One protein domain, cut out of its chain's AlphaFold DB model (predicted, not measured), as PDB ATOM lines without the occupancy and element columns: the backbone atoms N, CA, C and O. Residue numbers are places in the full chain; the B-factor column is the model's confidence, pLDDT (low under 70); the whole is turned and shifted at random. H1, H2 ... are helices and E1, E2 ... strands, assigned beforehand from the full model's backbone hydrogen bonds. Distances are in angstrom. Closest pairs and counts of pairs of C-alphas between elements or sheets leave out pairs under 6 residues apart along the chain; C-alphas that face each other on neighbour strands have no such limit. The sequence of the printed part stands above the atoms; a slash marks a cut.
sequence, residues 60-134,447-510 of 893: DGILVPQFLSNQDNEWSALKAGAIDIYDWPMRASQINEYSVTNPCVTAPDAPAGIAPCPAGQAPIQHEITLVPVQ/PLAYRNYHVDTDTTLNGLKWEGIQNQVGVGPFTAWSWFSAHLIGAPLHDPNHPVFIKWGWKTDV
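This is residues 60 to 134 and 447 to 510 of the 893 residues of an uncharacterized protein of Candidatus Bathyarchaeota archaeon (UniProt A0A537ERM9). This model has little regular structure: a rounded mass mostly of loops, with the strand pair E2 E3 near its middle, H2 and H3 toward one end, and the strand pair E1 E4 and H4 toward the other. The 139 printed residues, 43 in named elements of mixed class, run E1, H1, H2, H3, E2, E3, H4, E4. The whole is compact, radius of gyration of the C-alphas 14.7 A, spanning 40 by 37 by 27 A.

E1, residues 61 to 63, and E4, residues 501 to 503, are parallel; N 63 and O 502, 2.8 A, are within hydrogen-bond range. H2, residues 92 to 99, and H3, residues 123 to 127, only just touch, with 3 pairs of C-alphas within 8 A, the closest Tyr 98 and Ile 124, 6.4 A. E2, residues 128 to 131, and E3, residues 448 to 451, are antiparallel; N 129 and O 450, 2.8 A, are within range. The closest C-alphas of H1, residues 71 to 80, and E3 are Leu 78 and Arg 451, 7.1 A. H4, residues 480 to 485, is apart from H1, H2, H3 and E2. Every O i to N i+4 pair is within range in H1, H2, H3 and H4.

E1 begins at C-alpha 61 (-4.364, 27.182, 23.931); H1 is 14.2 A long, E3 10.8 A; E4 ends at C-alpha 503 (3.437, 27.395, 28.186).

Residues 135 to 446 are not printed, 8.0 A between C-alphas 134 and 447. H1 to H2, H2 to H3, E3 to H4 and H4 to E4 are long links. Confidence is under 70 in 25 residues, among them 101 to 116.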
ATOM      1  N   ASP A  60      -3.535  27.432  19.848       78.38
ATOM      2  CA  ASP A  60      -4.606  26.488  20.166       78.38
ATOM      3  C   ASP A  60      -4.943  26.459  21.659       78.38
ATOM      4  O   ASP A  60      -5.995  25.952  22.033       78.38
ATOM      5  N   GLY A  61      -4.070  26.994  22.516       78.62
ATOM      6  CA  GLY A  61      -4.364  27.182  23.931       78.62
ATOM      7  C   GLY A  61      -3.155  27.596  24.763       78.62
ATOM      8  O   GLY A  61      -2.039  27.765  24.266       78.62
ATOM      9  N   ILE A  62      -3.381  27.713  26.070       83.06
ATOM     10  CA  ILE A  62      -2.346  28.013  27.061       83.06
ATOM     11  C   ILE A  62      -2.203  26.808  27.990       83.06
ATOM     12  O   ILE A  62      -3.175  26.324  28.575       83.06
ATOM     13  N   LEU A  63      -0.972  26.323  28.139       83.44
ATOM     14  CA  LEU A  63      -0.620  25.319  29.135       83.44
ATOM     15  C   LEU A  63      -0.027  26.021  30.356       83.44
ATOM     16  O   LEU A  63       0.892  26.822  30.213       83.44
ATOM     17  N   VAL A  64      -0.502  25.679  31.556       82.88
ATOM     18  CA  VAL A  64      -0.050  26.307  32.808       82.88
ATOM     19  C   VAL A  64       0.627  25.283  33.727       82.88
ATOM     20  O   VAL A  64      -0.041  24.638  34.543       82.88
ATOM     21  N   PRO A  65       1.951  25.066  33.605       81.06
ATOM     22  CA  PRO A  65       2.695  24.247  34.554       81.06
ATOM     23  C   PRO A  65       2.852  24.958  35.903       81.06
ATOM     24  O   PRO A  65       3.274  26.112  35.958       81.06
ATOM     25  N   GLN A  66       2.563  24.255  36.999       77.62
ATOM     26  CA  GLN A  66       2.707  24.788  38.357       77.62
ATOM     27  C   GLN A  66       4.058  24.395  38.977       77.62
ATOM     28  O   GLN A  66       4.425  23.221  39.020       77.62
ATOM     29  N   PHE A  67       4.771  25.379  39.517       74.62
ATOM     30  CA  PHE A  67       6.048  25.246  40.212       74.62
ATOM     31  C   PHE A  67       5.862  25.618  41.684       74.62
ATOM     32  O   PHE A  67       5.925  26.785  42.068       74.62
ATOM     33  N   LEU A  68       5.630  24.611  42.529       65.44
ATOM     34  CA  LEU A  68       5.337  24.799  43.954       65.44
ATOM     35  C   LEU A  68       6.424  25.634  44.655       65.44
ATOM     36  O   LEU A  68       7.550  25.174  44.836       65.44
ATOM     37  N   SER A  69       6.068  26.848  45.094       62.75
ATOM     38  CA  SER A  69       6.820  27.773  45.973       62.75
ATOM     39  C   SER A  69       8.279  28.120  45.608       62.75
ATOM     40  O   SER A  69       8.895  28.943  46.287       62.75
ATOM     41  N   ASN A  70       8.841  27.586  44.520       73.62
ATOM     42  CA  ASN A  70      10.245  27.777  44.162       73.62
ATOM     43  C   ASN A  70      10.412  28.418  42.781       73.62
ATOM     44  O   ASN A  70      10.389  27.756  41.746       73.62
ATOM     45  N   GLN A  71      10.689  29.717  42.806       83.69
ATOM     46  CA  GLN A  71      10.976  30.532  41.630       83.69
ATOM     47  C   GLN A  71      12.197  30.035  40.818       83.69
ATOM     48  O   GLN A  71      12.264  30.260  39.609       83.69
ATOM     49  N   ASP A  72      13.161  29.352  41.446       85.56
ATOM     50  CA  ASP A  72      14.343  28.824  40.747       85.56
ATOM     51  C   ASP A  72      14.006  27.582  39.903       85.56
ATOM     52  O   ASP A  72      14.648  27.337  38.877       85.56
ATOM     53  N   ASN A  73      12.965  26.829  40.280       85.94
ATOM     54  CA  ASN A  73      12.454  25.719  39.471       85.94
ATOM     55  C   ASN A  73      11.772  26.238  38.205       85.94
ATOM     56  O   ASN A  73      12.006  25.701  37.127       85.94
ATOM     57  N   GLU A  74      10.982  27.304  38.325       86.88
ATOM     58  CA  GLU A  74      10.349  27.962  37.183       86.88
ATOM     59  C   GLU A  74      11.407  28.555  36.232       86.88
ATOM     60  O   GLU A  74      11.352  28.340  35.024       86.88
ATOM     61  N   TRP A  75      12.454  29.200  36.764       90.25
ATOM     62  CA  TRP A  75      13.574  29.688  35.945       90.25
ATOM     63  C   TRP A  75      14.317  28.545  35.237       90.25
ATOM     64  O   TRP A  75      14.676  28.644  34.062       90.25
ATOM     65  N   SER A  76      14.525  27.424  35.930       88.06
ATOM     66  CA  SER A  76      15.116  26.221  35.334       88.06
ATOM     67  C   SER A  76      14.226  25.625  34.242       88.06
ATOM     68  O   SER A  76      14.738  25.196  33.209       88.06
ATOM     69  N   ALA A  77      12.905  25.657  34.428       87.50
ATOM     70  CA  ALA A  77      11.932  25.225  33.435       87.50
ATOM     71  C   ALA A  77      11.929  26.123  32.193       87.50
ATOM     72  O   ALA A  77      11.884  25.602  31.079       87.50
ATOM     73  N   LEU A  78      12.055  27.446  32.362       90.69
ATOM     74  CA  LEU A  78      12.188  28.379  31.242       90.69
ATOM     75  C   LEU A  78      13.447  28.070  30.431       90.69
ATOM     76  O   LEU A  78      13.379  27.941  29.212       90.69
ATOM     77  N   LYS A  79      14.594  27.875  31.093       88.31
ATOM     78  CA  LYS A  79      15.850  27.499  30.420       88.31
ATOM     79  C   LYS A  79      15.739  26.166  29.678       88.31
ATOM     80  O   LYS A  79      16.213  26.065  28.553       88.31
ATOM     81  N   ALA A  80      15.078  25.178  30.278       83.88
ATOM     82  CA  ALA A  80      14.880  23.855  29.688       83.88
ATOM     83  C   ALA A  80      13.813  23.812  28.578       83.88
ATOM     84  O   ALA A  80      13.642  22.773  27.946       83.88
ATOM     85  N   GLY A  81      13.066  24.899  28.356       84.94
ATOM     86  CA  GLY A  81      11.965  24.912  27.393       84.94
ATOM     87  C   GLY A  81      10.684  24.236  27.885       84.94
ATOM     88  O   GLY A  81       9.755  24.043  27.106       84.94
ATOM     89  N   ALA A  82      10.597  23.898  29.171       87.19
ATOM     90  CA  ALA A  82       9.375  23.369  29.773       87.19
ATOM     91  C   ALA A  82       8.283  24.445  29.935       87.19
ATOM     92  O   ALA A  82       7.108  24.104  30.041       87.19
ATOM     93  N   ILE A  83       8.666  25.726  29.914       91.81
ATOM     94  CA  ILE A  83       7.766  26.876  29.782       91.81
ATOM     95  C   ILE A  83       8.310  27.872  28.758       91.81
ATOM     96  O   ILE A  83       9.516  27.903  28.509       91.81
ATOM     97  N   ASP A  84       7.422  28.685  28.195       93.94
ATOM     98  CA  ASP A  84       7.732  29.766  27.259       93.94
ATOM     99  C   ASP A  84       7.671  31.137  27.931       93.94
ATOM    100  O   ASP A  84       8.444  32.013  27.560       93.94
ATOM    101  N   ILE A  85       6.799  31.336  28.923       93.44
ATOM    102  CA  ILE A  85       6.666  32.602  29.658       93.44
ATOM    103  C   ILE A  85       6.917  32.385  31.144       93.44
ATOM    104  O   ILE A  85       6.388  31.451  31.753       93.44
ATOM    105  N   TYR A  86       7.727  33.286  31.695       92.12
ATOM    106  CA  TYR A  86       8.081  33.386  33.101       92.12
ATOM    107  C   TYR A  86       7.213  34.439  33.791       92.12
ATOM    108  O   TYR A  86       7.112  35.570  33.309       92.12
ATOM    109  N   ASP A  87       6.602  34.070  34.910       86.31
ATOM    110  CA  ASP A  87       5.605  34.885  35.608       86.31
ATOM    111  C   ASP A  87       6.222  35.841  36.639       86.31
ATOM    112  O   ASP A  87       5.685  36.909  36.923       86.31
ATOM    113  N   TRP A  88       7.392  35.496  37.182       85.94
ATOM    114  CA  TRP A  88       7.963  36.228  38.312       85.94
ATOM    115  C   TRP A  88       8.997  37.279  37.911       85.94
ATOM    116  O   TRP A  88       9.835  37.032  37.045       85.94
ATOM    117  N   PRO A  89       9.042  38.429  38.607       88.44
ATOM    118  CA  PRO A  89      10.164  39.355  38.516       88.44
ATOM    119  C   PRO A  89      11.478  38.628  38.803       88.44
ATOM    120  O   PRO A  89      11.639  37.972  39.841       88.44
ATOM    121  N   MET A  90      12.426  38.707  37.868       90.06
ATOM    122  CA  MET A  90      13.682  37.975  37.981       90.06
ATOM    123  C   MET A  90      14.511  38.424  39.185       90.06
ATOM    124  O   MET A  90      14.638  39.607  39.487       90.06
ATOM    125  N   ARG A  91      15.174  37.472  39.842       89.44
ATOM    126  CA  ARG A  91      16.136  37.766  40.912       89.44
ATOM    127  C   ARG A  91      17.466  38.237  40.344       89.44
ATOM    128  O   ARG A  91      17.875  37.842  39.254       89.44
ATOM    129  N   ALA A  92      18.235  38.947  41.165       88.75
ATOM    130  CA  ALA A  92      19.594  39.354  40.814       88.75
ATOM    131  C   ALA A  92      20.498  38.171  40.432       88.75
ATOM    132  O   ALA A  92      21.296  38.287  39.508       88.75
ATOM    133  N   SER A  93      20.355  37.014  41.088       88.69
ATOM    134  CA  SER A  93      21.091  35.796  40.726       88.69
ATOM    135  C   SER A  93      20.758  35.303  39.313       88.69
ATOM    136  O   SER A  93      21.664  34.907  38.586       88.69
ATOM    137  N   GLN A  94      19.491  35.376  38.910       90.88
ATOM    138  CA  GLN A  94      19.016  34.944  37.593       90.88
ATOM    139  C   GLN A  94      19.437  35.936  36.500       90.88
ATOM    140  O   GLN A  94      19.884  35.527  35.434       90.88
ATOM    141  N   ILE A  95      19.377  37.242  36.784       90.19
ATOM    142  CA  ILE A  95      19.880  38.288  35.879       90.19
ATOM    143  C   ILE A  95      21.395  38.158  35.703       90.19
ATOM    144  O   ILE A  95      21.898  38.268  34.584       90.19
ATOM    145  N   ASN A  96      22.126  37.892  36.788       89.50
ATOM    146  CA  ASN A  96      23.561  37.641  36.724       89.50
ATOM    147  C   ASN A  96      23.854  36.410  35.864       89.50
ATOM    148  O   ASN A  96      24.693  36.511  34.978       89.50
ATOM    149  N   GLU A  97      23.136  35.297  36.067       87.94
ATOM    150  CA  GLU A  97      23.251  34.091  35.234       87.94
ATOM    151  C   GLU A  97      22.998  34.399  33.748       87.94
ATOM    152  O   GLU A  97      23.816  34.035  32.905       87.94
ATOM    153  N   TYR A  98      21.927  35.134  33.429       85.81
ATOM    154  CA  TYR A  98      21.605  35.576  32.067       85.81
ATOM    155  C   TYR A  98      22.691  36.476  31.450       85.81
ATOM    156  O   TYR A  98      22.941  36.445  30.242       85.81
ATOM    157  N   SER A  99      23.345  37.291  32.279       82.94
ATOM    158  CA  SER A  99      24.353  38.265  31.852       82.94
ATOM    159  C   SER A  99      25.753  37.665  31.693       82.94
ATOM    160  O   SER A  99      26.625  38.324  31.122       82.94
ATOM    161  N   VAL A 100      26.000  36.437  32.172       78.75
ATOM    162  CA  VAL A 100      27.293  35.771  31.971       78.75
ATOM    163  C   VAL A 100      27.474  35.462  30.485       78.75
ATOM    164  O   VAL A 100      26.813  34.599  29.909       78.75
ATOM    165  N   THR A 101      28.424  36.152  29.856       63.00
ATOM    166  CA  THR A 101      28.827  35.894  28.474       63.00
ATOM    167  C   THR A 101      29.613  34.587  28.401       63.00
ATOM    168  O   THR A 101      30.831  34.575  28.589       63.00
ATOM    169  N   ASN A 102      28.932  33.481  28.115       61.69
ATOM    170  CA  ASN A 102      29.594  32.271  27.644       61.69
ATOM    171  C   ASN A 102      29.775  32.372  26.122       61.69
ATOM    172  O   ASN A 102      28.835  32.780  25.436       61.69
ATOM    173  N   PRO A 103      30.959  32.036  25.568       60.44
ATOM    174  CA  PRO A 103      31.126  31.976  24.122       60.44
ATOM    175  C   PRO A 103      30.060  31.045  23.543       60.44
ATOM    176  O   PRO A 103      29.825  29.974  24.102       60.44
ATOM    177  N   CYS A 104      29.417  31.471  22.451       55.22
ATOM    178  CA  CYS A 104      28.484  30.648  21.689       55.22
ATOM    179  C   CYS A 104      29.228  29.394  21.213       55.22
ATOM    180  O   CYS A 104      29.880  29.380  20.169       55.22
ATOM    181  N   VAL A 105      29.196  28.345  22.024       50.84
ATOM    182  CA  VAL A 105      29.423  26.995  21.545       50.84
ATOM    183  C   VAL A 105      28.156  26.693  20.758       50.84
ATOM    184  O   VAL A 105      27.070  26.946  21.276       50.84
ATOM    185  N   THR A 106      28.256  26.207  19.517       47.16
ATOM    186  CA  THR A 106      27.156  25.449  18.897       47.16
ATOM    187  C   THR A 106      26.754  24.412  19.929       47.16
ATOM    188  O   THR A 106      27.496  23.449  20.124       47.16
ATOM    189  N   ALA A 107      25.715  24.709  20.710       39.59
ATOM    190  CA  ALA A 107      25.489  24.007  21.952       39.59
ATOM    191  C   ALA A 107      25.151  22.567  21.566       39.59
ATOM    192  O   ALA A 107      24.197  22.365  20.815       39.59
ATOM    193  N   PRO A 108      25.903  21.566  22.052       44.38
ATOM    194  CA  PRO A 108      25.475  20.171  21.966       44.38
ATOM    195  C   PRO A 108      24.095  19.957  22.614       44.38
ATOM    196  O   PRO A 108      23.453  18.945  22.355       44.38
ATOM    197  N   ASP A 109      23.654  20.936  23.414       41.84
ATOM    198  CA  ASP A 109      22.475  20.917  24.269       41.84
ATOM    199  C   ASP A 109      21.356  21.869  23.800       41.84
ATOM    200  O   ASP A 109      20.341  21.980  24.484       41.84
ATOM    201  N   ALA A 110      21.508  22.570  22.662       50.25
ATOM    202  CA  ALA A 110      20.377  23.303  22.087       50.25
ATOM    203  C   ALA A 110      19.307  22.279  21.665       50.25
ATOM    204  O   ALA A 110      19.639  21.346  20.922       50.25
ATOM    205  N   PRO A 111      18.041  22.421  22.104       55.34
ATOM    206  CA  PRO A 111      16.949  21.589  21.618       55.34
ATOM    207  C   PRO A 111      16.987  21.489  20.088       55.34
ATOM    208  O   PRO A 111      17.134  22.495  19.389       55.34
ATOM    209  N   ALA A 112      16.910  20.263  19.565       58.97
ATOM    210  CA  ALA A 112      17.104  19.998  18.142       58.97
ATOM    211  C   ALA A 112      16.154  20.849  17.279       58.97
ATOM    212  O   ALA A 112      14.948  20.671  17.354       58.97
ATOM    213  N   GLY A 113      16.682  21.749  16.445       60.75
ATOM    214  CA  GLY A 113      15.873  22.621  15.577       60.75
ATOM    215  C   GLY A 113      15.995  24.120  15.866       60.75
ATOM    216  O   GLY A 113      15.603  24.918  15.020       60.75
ATOM    217  N   ILE A 114      16.601  24.525  16.991       68.00
ATOM    218  CA  ILE A 114      16.926  25.940  17.245       68.00
ATOM    219  C   ILE A 114      18.160  26.344  16.425       68.00
ATOM    220  O   ILE A 114      19.162  25.624  16.370       68.00
ATOM    221  N   ALA A 115      18.096  27.507  15.770       66.38
ATOM    222  CA  ALA A 115      19.226  28.045  15.017       66.38
ATOM    223  C   ALA A 115      20.445  28.286  15.940       66.38
ATOM    224  O   ALA A 115      20.275  28.704  17.084       66.38
ATOM    225  N   PRO A 116      21.689  28.070  15.468       67.88
ATOM    226  CA  PRO A 116      22.875  28.402  16.253       67.88
ATOM    227  C   PRO A 116      22.875  29.876  16.673       67.88
ATOM    228  O   PRO A 116      22.539  30.748  15.866       67.88
ATOM    229  N   CYS A 117      23.311  30.171  17.903       71.06
ATOM    230  CA  CYS A 117      23.450  31.557  18.340       71.06
ATOM    231  C   CYS A 117      24.433  32.338  17.436       71.06
ATOM    232  O   CYS A 117      25.443  31.793  16.978       71.06
ATOM    233  N   PRO A 118      24.175  33.631  17.167       70.69
ATOM    234  CA  PRO A 118      25.146  34.513  16.536       70.69
ATOM    235  C   PRO A 118      26.468  34.555  17.315       70.69
ATOM    236  O   PRO A 118      26.492  34.507  18.549       70.69
ATOM    237  N   ALA A 119      27.587  34.698  16.601       65.25
ATOM    238  CA  ALA A 119      28.896  34.850  17.227       65.25
ATOM    239  C   ALA A 119      28.904  36.054  18.190       65.25
ATOM    240  O   ALA A 119      28.607  37.176  17.786       65.25
ATOM    241  N   GLY A 120      29.265  35.817  19.456       63.16
ATOM    242  CA  GLY A 120      29.312  36.846  20.503       63.16
ATOM    243  C   GLY A 120      28.075  36.938  21.405       63.16
ATOM    244  O   GLY A 120      28.101  37.730  22.342       63.16
ATOM    245  N   GLN A 121      27.036  36.125  21.181       64.44
ATOM    246  CA  GLN A 121      25.866  36.012  22.064       64.44
ATOM    247  C   GLN A 121      25.940  34.725  22.905       64.44
ATOM    248  O   GLN A 121      26.318  33.678  22.384       64.44
ATOM    249  N   ALA A 122      25.581  34.771  24.193       67.62
ATOM    250  CA  ALA A 122      25.467  33.546  24.993       67.62
ATOM    251  C   ALA A 122      24.211  32.742  24.576       67.62
ATOM    252  O   ALA A 122      23.196  33.368  24.259       67.62
ATOM    253  N   PRO A 123      24.212  31.391  24.623       72.81
ATOM    254  CA  PRO A 123      23.042  30.579  24.255       72.81
ATOM    255  C   PRO A 123      21.748  31.010  24.965       72.81
ATOM    256  O   PRO A 123      20.725  31.226  24.322       72.81
ATOM    257  N   ILE A 124      21.824  31.285  26.271       78.50
ATOM    258  CA  ILE A 124      20.673  31.741  27.061       78.50
ATOM    259  C   ILE A 124      20.095  33.078  26.568       78.50
ATOM    260  O   ILE A 124      18.886  33.268  26.586       78.50
ATOM    261  N   GLN A 125      20.934  33.987  26.069       76.62
ATOM    262  CA  GLN A 125      20.502  35.285  25.538       76.62
ATOM    263  C   GLN A 125      19.892  35.162  24.142       76.62
ATOM    264  O   GLN A 125      19.148  36.041  23.716       76.62
ATOM    265  N   HIS A 126      20.249  34.113  23.398       80.50
ATOM    266  CA  HIS A 126      19.629  33.801  22.115       80.50
ATOM    267  C   HIS A 126      18.231  33.213  22.316       80.50
ATOM    268  O   HIS A 126      17.290  33.559  21.600       80.50
ATOM    269  N   GLU A 127      18.091  32.353  23.321       85.75
ATOM    270  CA  GLU A 127      16.866  31.606  23.582       85.75
ATOM    271  C   GLU A 127      15.853  32.346  24.450       85.75
ATOM    272  O   GLU A 127      14.668  32.056  24.333       85.75
ATOM    273  N   ILE A 128      16.282  33.279  25.303       91.12
ATOM    274  CA  ILE A 128      15.418  33.981  26.258       91.12
ATOM    275  C   ILE A 128      15.564  35.493  26.084       91.12
ATOM    276  O   ILE A 128      16.671  36.041  26.046       91.12
ATOM    277  N   THR A 129      14.423  36.172  26.035       92.75
ATOM    278  CA  THR A 129      14.329  37.629  26.046       92.75
ATOM    279  C   THR A 129      13.912  38.106  27.427       92.75
ATOM    280  O   THR A 129      12.963  37.583  28.009       92.75
ATOM    281  N   LEU A 130      14.625  39.114  27.937       93.12
ATOM    282  CA  LEU A 130      14.229  39.845  29.134       93.12
ATOM    283  C   LEU A 130      13.392  41.057  28.745       93.12
ATOM    284  O   LEU A 130      13.774  41.835  27.870       93.12
ATOM    285  N   VAL A 131      12.270  41.222  29.428       88.69
ATOM    286  CA  VAL A 131      11.318  42.300  29.203       88.69
ATOM    287  C   VAL A 131      11.361  43.224  30.412       88.69
ATOM    288  O   VAL A 131      11.064  42.770  31.518       88.69
ATOM    289  N   PRO A 132      11.739  44.504  30.250       83.75
ATOM    290  CA  PRO A 132      11.668  45.449  31.349       83.75
ATOM    291  C   PRO A 132      10.204  45.650  31.732       83.75
ATOM    292  O   PRO A 132       9.360  45.957  30.886       83.75
ATOM    293  N   VAL A 133       9.917  45.477  33.016       77.62
ATOM    294  CA  VAL A 133       8.590  45.683  33.578       77.62
ATOM    295  C   VAL A 133       8.738  46.540  34.811       77.62
ATOM    296  O   VAL A 133       9.651  46.362  35.613       77.62
ATOM    297  N   GLN A 134       7.823  47.484  34.940       74.50
ATOM    298  CA  GLN A 134       7.519  48.086  36.215       74.50
ATOM    299  C   GLN A 134       6.099  47.687  36.548       74.50
ATOM    300  O   GLN A 134       5.184  48.117  35.853       74.50
ATOM    301  N   PRO A 447      13.062  42.667  35.487       90.62
ATOM    302  CA  PRO A 447      12.535  42.203  34.222       90.62
ATOM    303  C   PRO A 447      11.784  40.882  34.398       90.62
ATOM    304  O   PRO A 447      12.115  40.068  35.264       90.62
ATOM    305  N   LEU A 448      10.813  40.668  33.521       92.38
ATOM    306  CA  LEU A 448      10.222  39.361  33.260       92.38
ATOM    307  C   LEU A 448      10.938  38.704  32.081       92.38
ATOM    308  O   LEU A 448      11.776  39.330  31.428       92.38
ATOM    309  N   ALA A 449      10.629  37.441  31.802       93.69
ATOM    310  CA  ALA A 449      11.307  36.697  30.750       93.69
ATOM    311  C   ALA A 449      10.340  35.862  29.908       93.69
ATOM    312  O   ALA A 449       9.328  35.364  30.397       93.69
ATOM    313  N   TYR A 450      10.686  35.672  28.639       95.19
ATOM    314  CA  TYR A 450      10.032  34.695  27.776       95.19
ATOM    315  C   TYR A 450      11.042  34.054  26.817       95.19
ATOM    316  O   TYR A 450      12.110  34.612  26.551       95.19
ATOM    317  N   ARG A 451      10.720  32.872  26.291       92.81
ATOM    318  CA  ARG A 451      11.533  32.174  25.295       92.81
ATOM    319  C   ARG A 451      11.276  32.709  23.897       92.81
ATOM    320  O   ARG A 451      10.142  32.809  23.448       92.81
ATOM    321  N   ASN A 452      12.349  32.938  23.156       91.19
ATOM    322  CA  ASN A 452      12.289  33.250  21.735       91.19
ATOM    323  C   ASN A 452      11.903  32.036  20.889       91.19
ATOM    324  O   ASN A 452      11.336  32.224  19.819       91.19
ATOM    325  N   TYR A 453      12.210  30.818  21.343       90.19
ATOM    326  CA  TYR A 453      11.970  29.589  20.589       90.19
ATOM    327  C   TYR A 453      11.207  28.559  21.411       90.19
ATOM    328  O   TYR A 453      11.554  28.292  22.571       90.19
ATOM    329  N   HIS A 454      10.214  27.959  20.763       90.50
ATOM    330  CA  HIS A 454       9.409  26.883  21.311       90.50
ATOM    331  C   HIS A 454      10.220  25.606  21.431       90.50
ATOM    332  O   HIS A 454      11.010  25.259  20.552       90.50
ATOM    333  N   VAL A 455      10.003  24.901  22.533       88.69
ATOM    334  CA  VAL A 455      10.598  23.589  22.781       88.69
ATOM    335  C   VAL A 455       9.472  22.596  22.976       88.69
ATOM    336  O   VAL A 455       8.707  22.703  23.933       88.69
ATOM    337  N   ASP A 456       9.360  21.643  22.065       86.12
ATOM    338  CA  ASP A 456       8.276  20.673  22.048       86.12
ATOM    339  C   ASP A 456       8.782  19.286  21.666       86.12
ATOM    340  O   ASP A 456       9.809  19.116  21.006       86.12
ATOM    341  N   THR A 457       8.032  18.275  22.081       86.38
ATOM    342  CA  THR A 457       8.197  16.913  21.576       86.38
ATOM    343  C   THR A 457       7.722  16.774  20.130       86.38
ATOM    344  O   THR A 457       8.194  15.884  19.421       86.38
ATOM    345  N   ASP A 458       6.817  17.647  19.685       86.50
ATOM    346  CA  ASP A 458       6.402  17.736  18.293       86.50
ATOM    347  C   ASP A 458       7.509  18.365  17.438       86.50
ATOM    348  O   ASP A 458       7.771  19.566  17.495       86.50
ATOM    349  N   THR A 459       8.147  17.550  16.600       88.56
ATOM    350  CA  THR A 459       9.246  17.987  15.728       88.56
ATOM    351  C   THR A 459       8.843  19.042  14.699       88.56
ATOM    352  O   THR A 459       9.726  19.685  14.138       88.56
ATOM    353  N   THR A 460       7.547  19.205  14.421       87.94
ATOM    354  CA  THR A 460       7.030  20.239  13.511       87.94
ATOM    355  C   THR A 460       7.024  21.610  14.178       87.94
ATOM    356  O   THR A 460       7.254  22.617  13.513       87.94
ATOM    357  N   LEU A 461       6.776  21.648  15.489       87.56
ATOM    358  CA  LEU A 461       6.681  22.877  16.277       87.56
ATOM    359  C   LEU A 461       7.999  23.223  16.985       87.56
ATOM    360  O   LEU A 461       8.272  24.389  17.278       87.56
ATOM    361  N   ASN A 462       8.821  22.213  17.274       88.75
ATOM    362  CA  ASN A 462      10.063  22.367  18.015       88.75
ATOM    363  C   ASN A 462      11.077  23.248  17.268       88.75
ATOM    364  O   ASN A 462      11.383  23.024  16.097       88.75
ATOM    365  N   GLY A 463      11.641  24.233  17.968       84.94
ATOM    366  CA  GLY A 463      12.615  25.174  17.417       84.94
ATOM    367  C   GLY A 463      12.012  26.334  16.623       84.94
ATOM    368  O   GLY A 463      12.760  27.221  16.200       84.94
ATOM    369  N   LEU A 464      10.686  26.384  16.446       87.62
ATOM    370  CA  LEU A 464      10.028  27.539  15.842       87.62
ATOM    371  C   LEU A 464      10.096  28.758  16.767       87.62
ATOM    372  O   LEU A 464      10.105  28.642  17.994       87.62
ATOM    373  N   LYS A 465      10.165  29.945  16.163       89.38
ATOM    374  CA  LYS A 465      10.311  31.209  16.886       89.38
ATOM    375  C   LYS A 465       8.945  31.777  17.272       89.38
ATOM    376  O   LYS A 465       8.070  31.861  16.412       89.38
ATOM    377  N   TRP A 466       8.809  32.234  18.513       91.19
ATOM    378  CA  TRP A 466       7.670  33.029  18.968       91.19
ATOM    379  C   TRP A 466       7.718  34.452  18.389       91.19
ATOM    380  O   TRP A 466       8.742  35.142  18.451       91.19
ATOM    381  N   GLU A 467       6.586  34.906  17.861       88.69
ATOM    382  CA  GLU A 467       6.310  36.287  17.463       88.69
ATOM    383  C   GLU A 467       4.994  36.749  18.103       88.69
ATOM    384  O   GLU A 467       4.173  35.925  18.492       88.69
ATOM    385  N   GLY A 468       4.802  38.060  18.268       84.75
ATOM    386  CA  GLY A 468       3.548  38.630  18.774       84.75
ATOM    387  C   GLY A 468       3.381  38.670  20.298       84.75
ATOM    388  O   GLY A 468       2.353  39.149  20.756       84.75
ATOM    389  N   ILE A 469       4.369  38.251  21.096       88.12
ATOM    390  CA  ILE A 469       4.354  38.458  22.558       88.12
ATOM    391  C   ILE A 469       4.449  39.966  22.858       88.12
ATOM    392  O   ILE A 469       5.402  40.623  22.434       88.12
ATOM    393  N   GLN A 470       3.468  40.512  23.585       84.62
ATOM    394  CA  GLN A 470       3.326  41.944  23.872       84.62
ATOM    395  C   GLN A 470       3.661  42.259  25.329       84.62
ATOM    396  O   GLN A 470       3.177  41.600  26.244       84.62
ATOM    397  N   ASN A 471       4.439  43.317  25.559       83.12
ATOM    398  CA  ASN A 471       4.704  43.825  26.903       83.12
ATOM    399  C   ASN A 471       3.696  44.921  27.269       83.12
ATOM    400  O   ASN A 471       3.830  46.051  26.799       83.12
ATOM    401  N   GLN A 472       2.713  44.607  28.111       78.25
ATOM    402  CA  GLN A 472       1.788  45.616  28.627       78.25
ATOM    403  C   GLN A 472       2.420  46.367  29.794       78.25
ATOM    404  O   GLN A 472       2.946  45.762  30.735       78.25
ATOM    405  N   VAL A 473       2.299  47.693  29.766       75.19
ATOM    406  CA  VAL A 473       2.737  48.558  30.864       75.19
ATOM    407  C   VAL A 473       2.080  48.113  32.171       75.19
ATOM    408  O   VAL A 473       0.866  47.925  32.225       75.19
ATOM    409  N   GLY A 474       2.878  47.934  33.226       75.94
ATOM    410  CA  GLY A 474       2.367  47.548  34.541       75.94
ATOM    411  C   GLY A 474       2.089  46.061  34.747       75.94
ATOM    412  O   GLY A 474       1.908  45.647  35.889       75.94
ATOM    413  N   VAL A 475       2.075  45.255  33.681       79.75
ATOM    414  CA  VAL A 475       1.712  43.830  33.755       79.75
ATOM    415  C   VAL A 475       2.847  42.939  33.259       79.75
ATOM    416  O   VAL A 475       3.292  42.073  34.002       79.75
ATOM    417  N   GLY A 476       3.372  43.171  32.052       85.31
ATOM    418  CA  GLY A 476       4.438  42.346  31.477       85.31
ATOM    419  C   GLY A 476       4.057  41.596  30.200       85.31
ATOM    420  O   GLY A 476       3.154  42.029  29.491       85.31
ATOM    421  N   PRO A 477       4.737  40.479  29.867       88.19
ATOM    422  CA  PRO A 477       4.442  39.671  28.690       88.19
ATOM    423  C   PRO A 477       3.259  38.704  28.872       88.19
ATOM    424  O   PRO A 477       2.774  38.174  27.876       88.19
ATOM    425  N   PHE A 478       2.773  38.465  30.097       85.94
ATOM    426  CA  PHE A 478       1.649  37.558  30.381       85.94
ATOM    427  C   PHE A 478       0.276  38.255  30.281       85.94
ATOM    428  O   PHE A 478      -0.496  38.320  31.229       85.94
ATOM    429  N   THR A 479      -0.045  38.833  29.127       79.81
ATOM    430  CA  THR A 479      -1.218  39.717  28.982       79.81
ATOM    431  C   THR A 479      -2.199  39.206  27.946       79.81
ATOM    432  O   THR A 479      -1.808  38.471  27.042       79.81
ATOM    433  N   ALA A 480      -3.454  39.665  28.021       75.31
ATOM    434  CA  ALA A 480      -4.480  39.358  27.022       75.31
ATOM    435  C   ALA A 480      -3.968  39.571  25.585       75.31
ATOM    436  O   ALA A 480      -4.145  38.715  24.724       75.31
ATOM    437  N   TRP A 481      -3.237  40.661  25.341       75.62
ATOM    438  CA  TRP A 481      -2.672  40.974  24.027       75.62
ATOM    439  C   TRP A 481      -1.626  39.966  23.550       75.62
ATOM    440  O   TRP A 481      -1.602  39.640  22.361       75.62
ATOM    441  N   SER A 482      -0.797  39.443  24.457       83.50
ATOM    442  CA  SER A 482       0.100  38.329  24.138       83.50
ATOM    443  C   SER A 482      -0.681  37.075  23.778       83.50
ATOM    444  O   SER A 482      -0.339  36.428  22.798       83.50
ATOM    445  N   TRP A 483      -1.746  36.747  24.511       82.12
ATOM    446  CA  TRP A 483      -2.559  35.553  24.245       82.12
ATOM    447  C   TRP A 483      -3.260  35.614  22.888       82.12
ATOM    448  O   TRP A 483      -3.349  34.603  22.196       82.12
ATOM    449  N   PHE A 484      -3.675  36.810  22.467       74.50
ATOM    450  CA  PHE A 484      -4.249  37.021  21.140       74.50
ATOM    451  C   PHE A 484      -3.218  37.002  20.016       74.50
ATOM    452  O   PHE A 484      -3.518  36.515  18.933       74.50
ATOM    453  N   SER A 485      -2.023  37.549  20.242       77.31
ATOM    454  CA  SER A 485      -1.076  37.848  19.157       77.31
ATOM    455  C   SER A 485       0.057  36.832  19.021       77.31
ATOM    456  O   SER A 485       0.682  36.753  17.956       77.31
ATOM    457  N   ALA A 486       0.360  36.083  20.084       86.69
ATOM    458  CA  ALA A 486       1.468  35.142  20.098       86.69
ATOM    459  C   ALA A 486       1.253  34.034  19.064       86.69
ATOM    460  O   ALA A 486       0.190  33.427  19.008       86.69
ATOM    461  N   HIS A 487       2.273  33.752  18.257       87.88
ATOM    462  CA  HIS A 487       2.262  32.655  17.294       87.88
ATOM    463  C   HIS A 487       3.674  32.152  17.004       87.88
ATOM    464  O   HIS A 487       4.666  32.855  17.214       87.88
ATOM    465  N   LEU A 488       3.758  30.925  16.490       86.75
ATOM    466  CA  LEU A 488       5.003  30.338  16.014       86.75
ATOM    467  C   LEU A 488       5.178  30.603  14.522       86.75
ATOM    468  O   LEU A 488       4.356  30.188  13.702       86.75
ATOM    469  N   ILE A 489       6.276  31.266  14.157       84.88
ATOM    470  CA  ILE A 489       6.589  31.548  12.755       84.88
ATOM    471  C   ILE A 489       6.774  30.221  12.011       84.88
ATOM    472  O   ILE A 489       7.727  29.487  12.264       84.88
ATOM    473  N   GLY A 490       5.882  29.946  11.059       82.56
ATOM    474  CA  GLY A 490       5.922  28.745  10.225       82.56
ATOM    475  C   GLY A 490       5.158  27.541  10.779       82.56
ATOM    476  O   GLY A 490       5.141  26.510  10.107       82.56
ATOM    477  N   ALA A 491       4.509  27.654  11.942       83.06
ATOM    478  CA  ALA A 491       3.616  26.605  12.422       83.06
ATOM    479  C   ALA A 491       2.340  26.533  11.564       83.06
ATOM    480  O   ALA A 491       1.856  27.566  11.082       83.06
ATOM    481  N   PRO A 492       1.776  25.332  11.358       79.75
ATOM    482  CA  PRO A 492       0.467  25.200  10.743       79.75
ATOM    483  C   PRO A 492      -0.607  25.743  11.698       79.75
ATOM    484  O   PRO A 492      -0.647  25.392  12.872       79.75
ATOM    485  N   LEU A 493      -1.468  26.626  11.193       74.88
ATOM    486  CA  LEU A 493      -2.512  27.260  11.999       74.88
ATOM    487  C   LEU A 493      -3.629  26.257  12.320       74.88
ATOM    488  O   LEU A 493      -4.241  25.724  11.392       74.88
ATOM    489  N   HIS A 494      -3.905  26.046  13.610       72.19
ATOM    490  CA  HIS A 494      -4.969  25.171  14.122       72.19
ATOM    491  C   HIS A 494      -4.972  23.760  13.507       72.19
ATOM    492  O   HIS A 494      -6.028  23.187  13.223       72.19
ATOM    493  N   ASP A 495      -3.787  23.189  13.261       76.25
ATOM    494  CA  ASP A 495      -3.683  21.800  12.818       76.25
ATOM    495  C   ASP A 495      -3.910  20.867  14.014       76.25
ATOM    496  O   ASP A 495      -3.100  20.852  14.942       76.25
ATOM    497  N   PRO A 496      -4.966  20.033  14.005       76.69
ATOM    498  CA  PRO A 496      -5.255  19.138  15.121       76.69
ATOM    499  C   PRO A 496      -4.152  18.099  15.382       76.69
ATOM    500  O   PRO A 496      -4.136  17.499  16.457       76.69
ATOM    501  N   ASN A 497      -3.246  17.857  14.425       83.31
ATOM    502  CA  ASN A 497      -2.096  16.969  14.615       83.31
ATOM    503  C   ASN A 497      -0.892  17.676  15.249       83.31
ATOM    504  O   ASN A 497      -0.014  16.991  15.773       83.31
ATOM    505  N   HIS A 498      -0.862  19.009  15.196       82.69
ATOM    506  CA  HIS A 498       0.232  19.858  15.664       82.69
ATOM    507  C   HIS A 498      -0.311  21.051  16.473       82.69
ATOM    508  O   HIS A 498      -0.082  22.199  16.087       82.69
ATOM    509  N   PRO A 499      -1.057  20.810  17.570       84.25
ATOM    510  CA  PRO A 499      -1.675  21.888  18.330       84.25
ATOM    511  C   PRO A 499      -0.615  22.755  19.023       84.25
ATOM    512  O   PRO A 499       0.261  22.252  19.732       84.25
ATOM    513  N   VAL A 500      -0.715  24.069  18.847       83.62
ATOM    514  CA  VAL A 500       0.228  25.055  19.379       83.62
ATOM    515  C   VAL A 500      -0.229  25.538  20.750       83.62
ATOM    516  O   VAL A 500      -1.186  26.302  20.866       83.62
ATOM    517  N   PHE A 501       0.506  25.158  21.794       89.06
ATOM    518  CA  PHE A 501       0.295  25.671  23.146       89.06
ATOM    519  C   PHE A 501       1.428  26.594  23.572       89.06
ATOM    520  O   PHE A 501       2.594  26.197  23.531       89.06
ATOM    521  N   ILE A 502       1.084  27.785  24.065       90.00
ATOM    522  CA  ILE A 502       2.038  28.603  24.817       90.00
ATOM    523  C   ILE A 502       2.065  28.135  26.274       90.00
ATOM    524  O   ILE A 502       1.021  27.926  26.894       90.00
ATOM    525  N   LYS A 503       3.257  27.927  26.830       90.81
ATOM    526  CA  LYS A 503       3.437  27.395  28.186       90.81
ATOM    527  C   LYS A 503       3.766  28.533  29.154       90.81
ATOM    528  O   LYS A 503       4.844  29.120  29.067       90.81
ATOM    529  N   TRP A 504       2.885  28.832  30.101       89.75
ATOM    530  CA  TRP A 504       3.076  29.887  31.102       89.75
ATOM    531  C   TRP A 504       3.305  29.276  32.488       89.75
ATOM    532  O   TRP A 504       2.447  28.572  33.013       89.75
ATOM    533  N   GLY A 505       4.490  29.488  33.064       85.94
ATOM    534  CA  GLY A 505       4.828  28.920  34.367       85.94
ATOM    535  C   GLY A 505       4.171  29.671  35.513       85.94
ATOM    536  O   GLY A 505       4.301  30.880  35.587       85.94
ATOM    537  N   TRP A 506       3.500  28.964  36.424       82.75
ATOM    538  CA  TRP A 506       2.900  29.566  37.618       82.75
ATOM    539  C   TRP A 506       3.577  29.086  38.884       82.75
ATOM    540  O   TRP A 506       3.741  27.888  39.101       82.75
ATOM    541  N   LYS A 507       3.867  30.011  39.793       76.88
ATOM    542  CA  LYS A 507       4.302  29.680  41.149       76.88
ATOM    543  C   LYS A 507       3.124  29.808  42.110       76.88
ATOM    544  O   LYS A 507       2.912  30.842  42.741       76.88
ATOM    545  N   THR A 508       2.356  28.733  42.214       69.50
ATOM    546  CA  THR A 508       1.230  28.621  43.146       69.50
ATOM    547  C   THR A 508       1.315  27.310  43.913       69.50
ATOM    548  O   THR A 508       1.808  26.322  43.374       69.50
ATOM    549  N   ASP A 509       0.904  27.309  45.182       60.34
ATOM    550  CA  ASP A 509       0.829  26.105  46.014       60.34
ATOM    551  C   ASP A 509      -0.415  25.264  45.692       60.34
ATOM    552  O   ASP A 509      -0.312  24.039  45.630       60.34
ATOM    553  N   VAL A 510      -1.561  25.911  45.451       60.50
ATOM    554  CA  VAL A 510      -2.843  25.312  45.034       60.50
ATOM    555  C   VAL A 510      -3.652  26.351  44.234       60.50
ATOM    556  O   VAL A 510      -3.582  27.545  44.527       60.50
TER     557      VAL A 510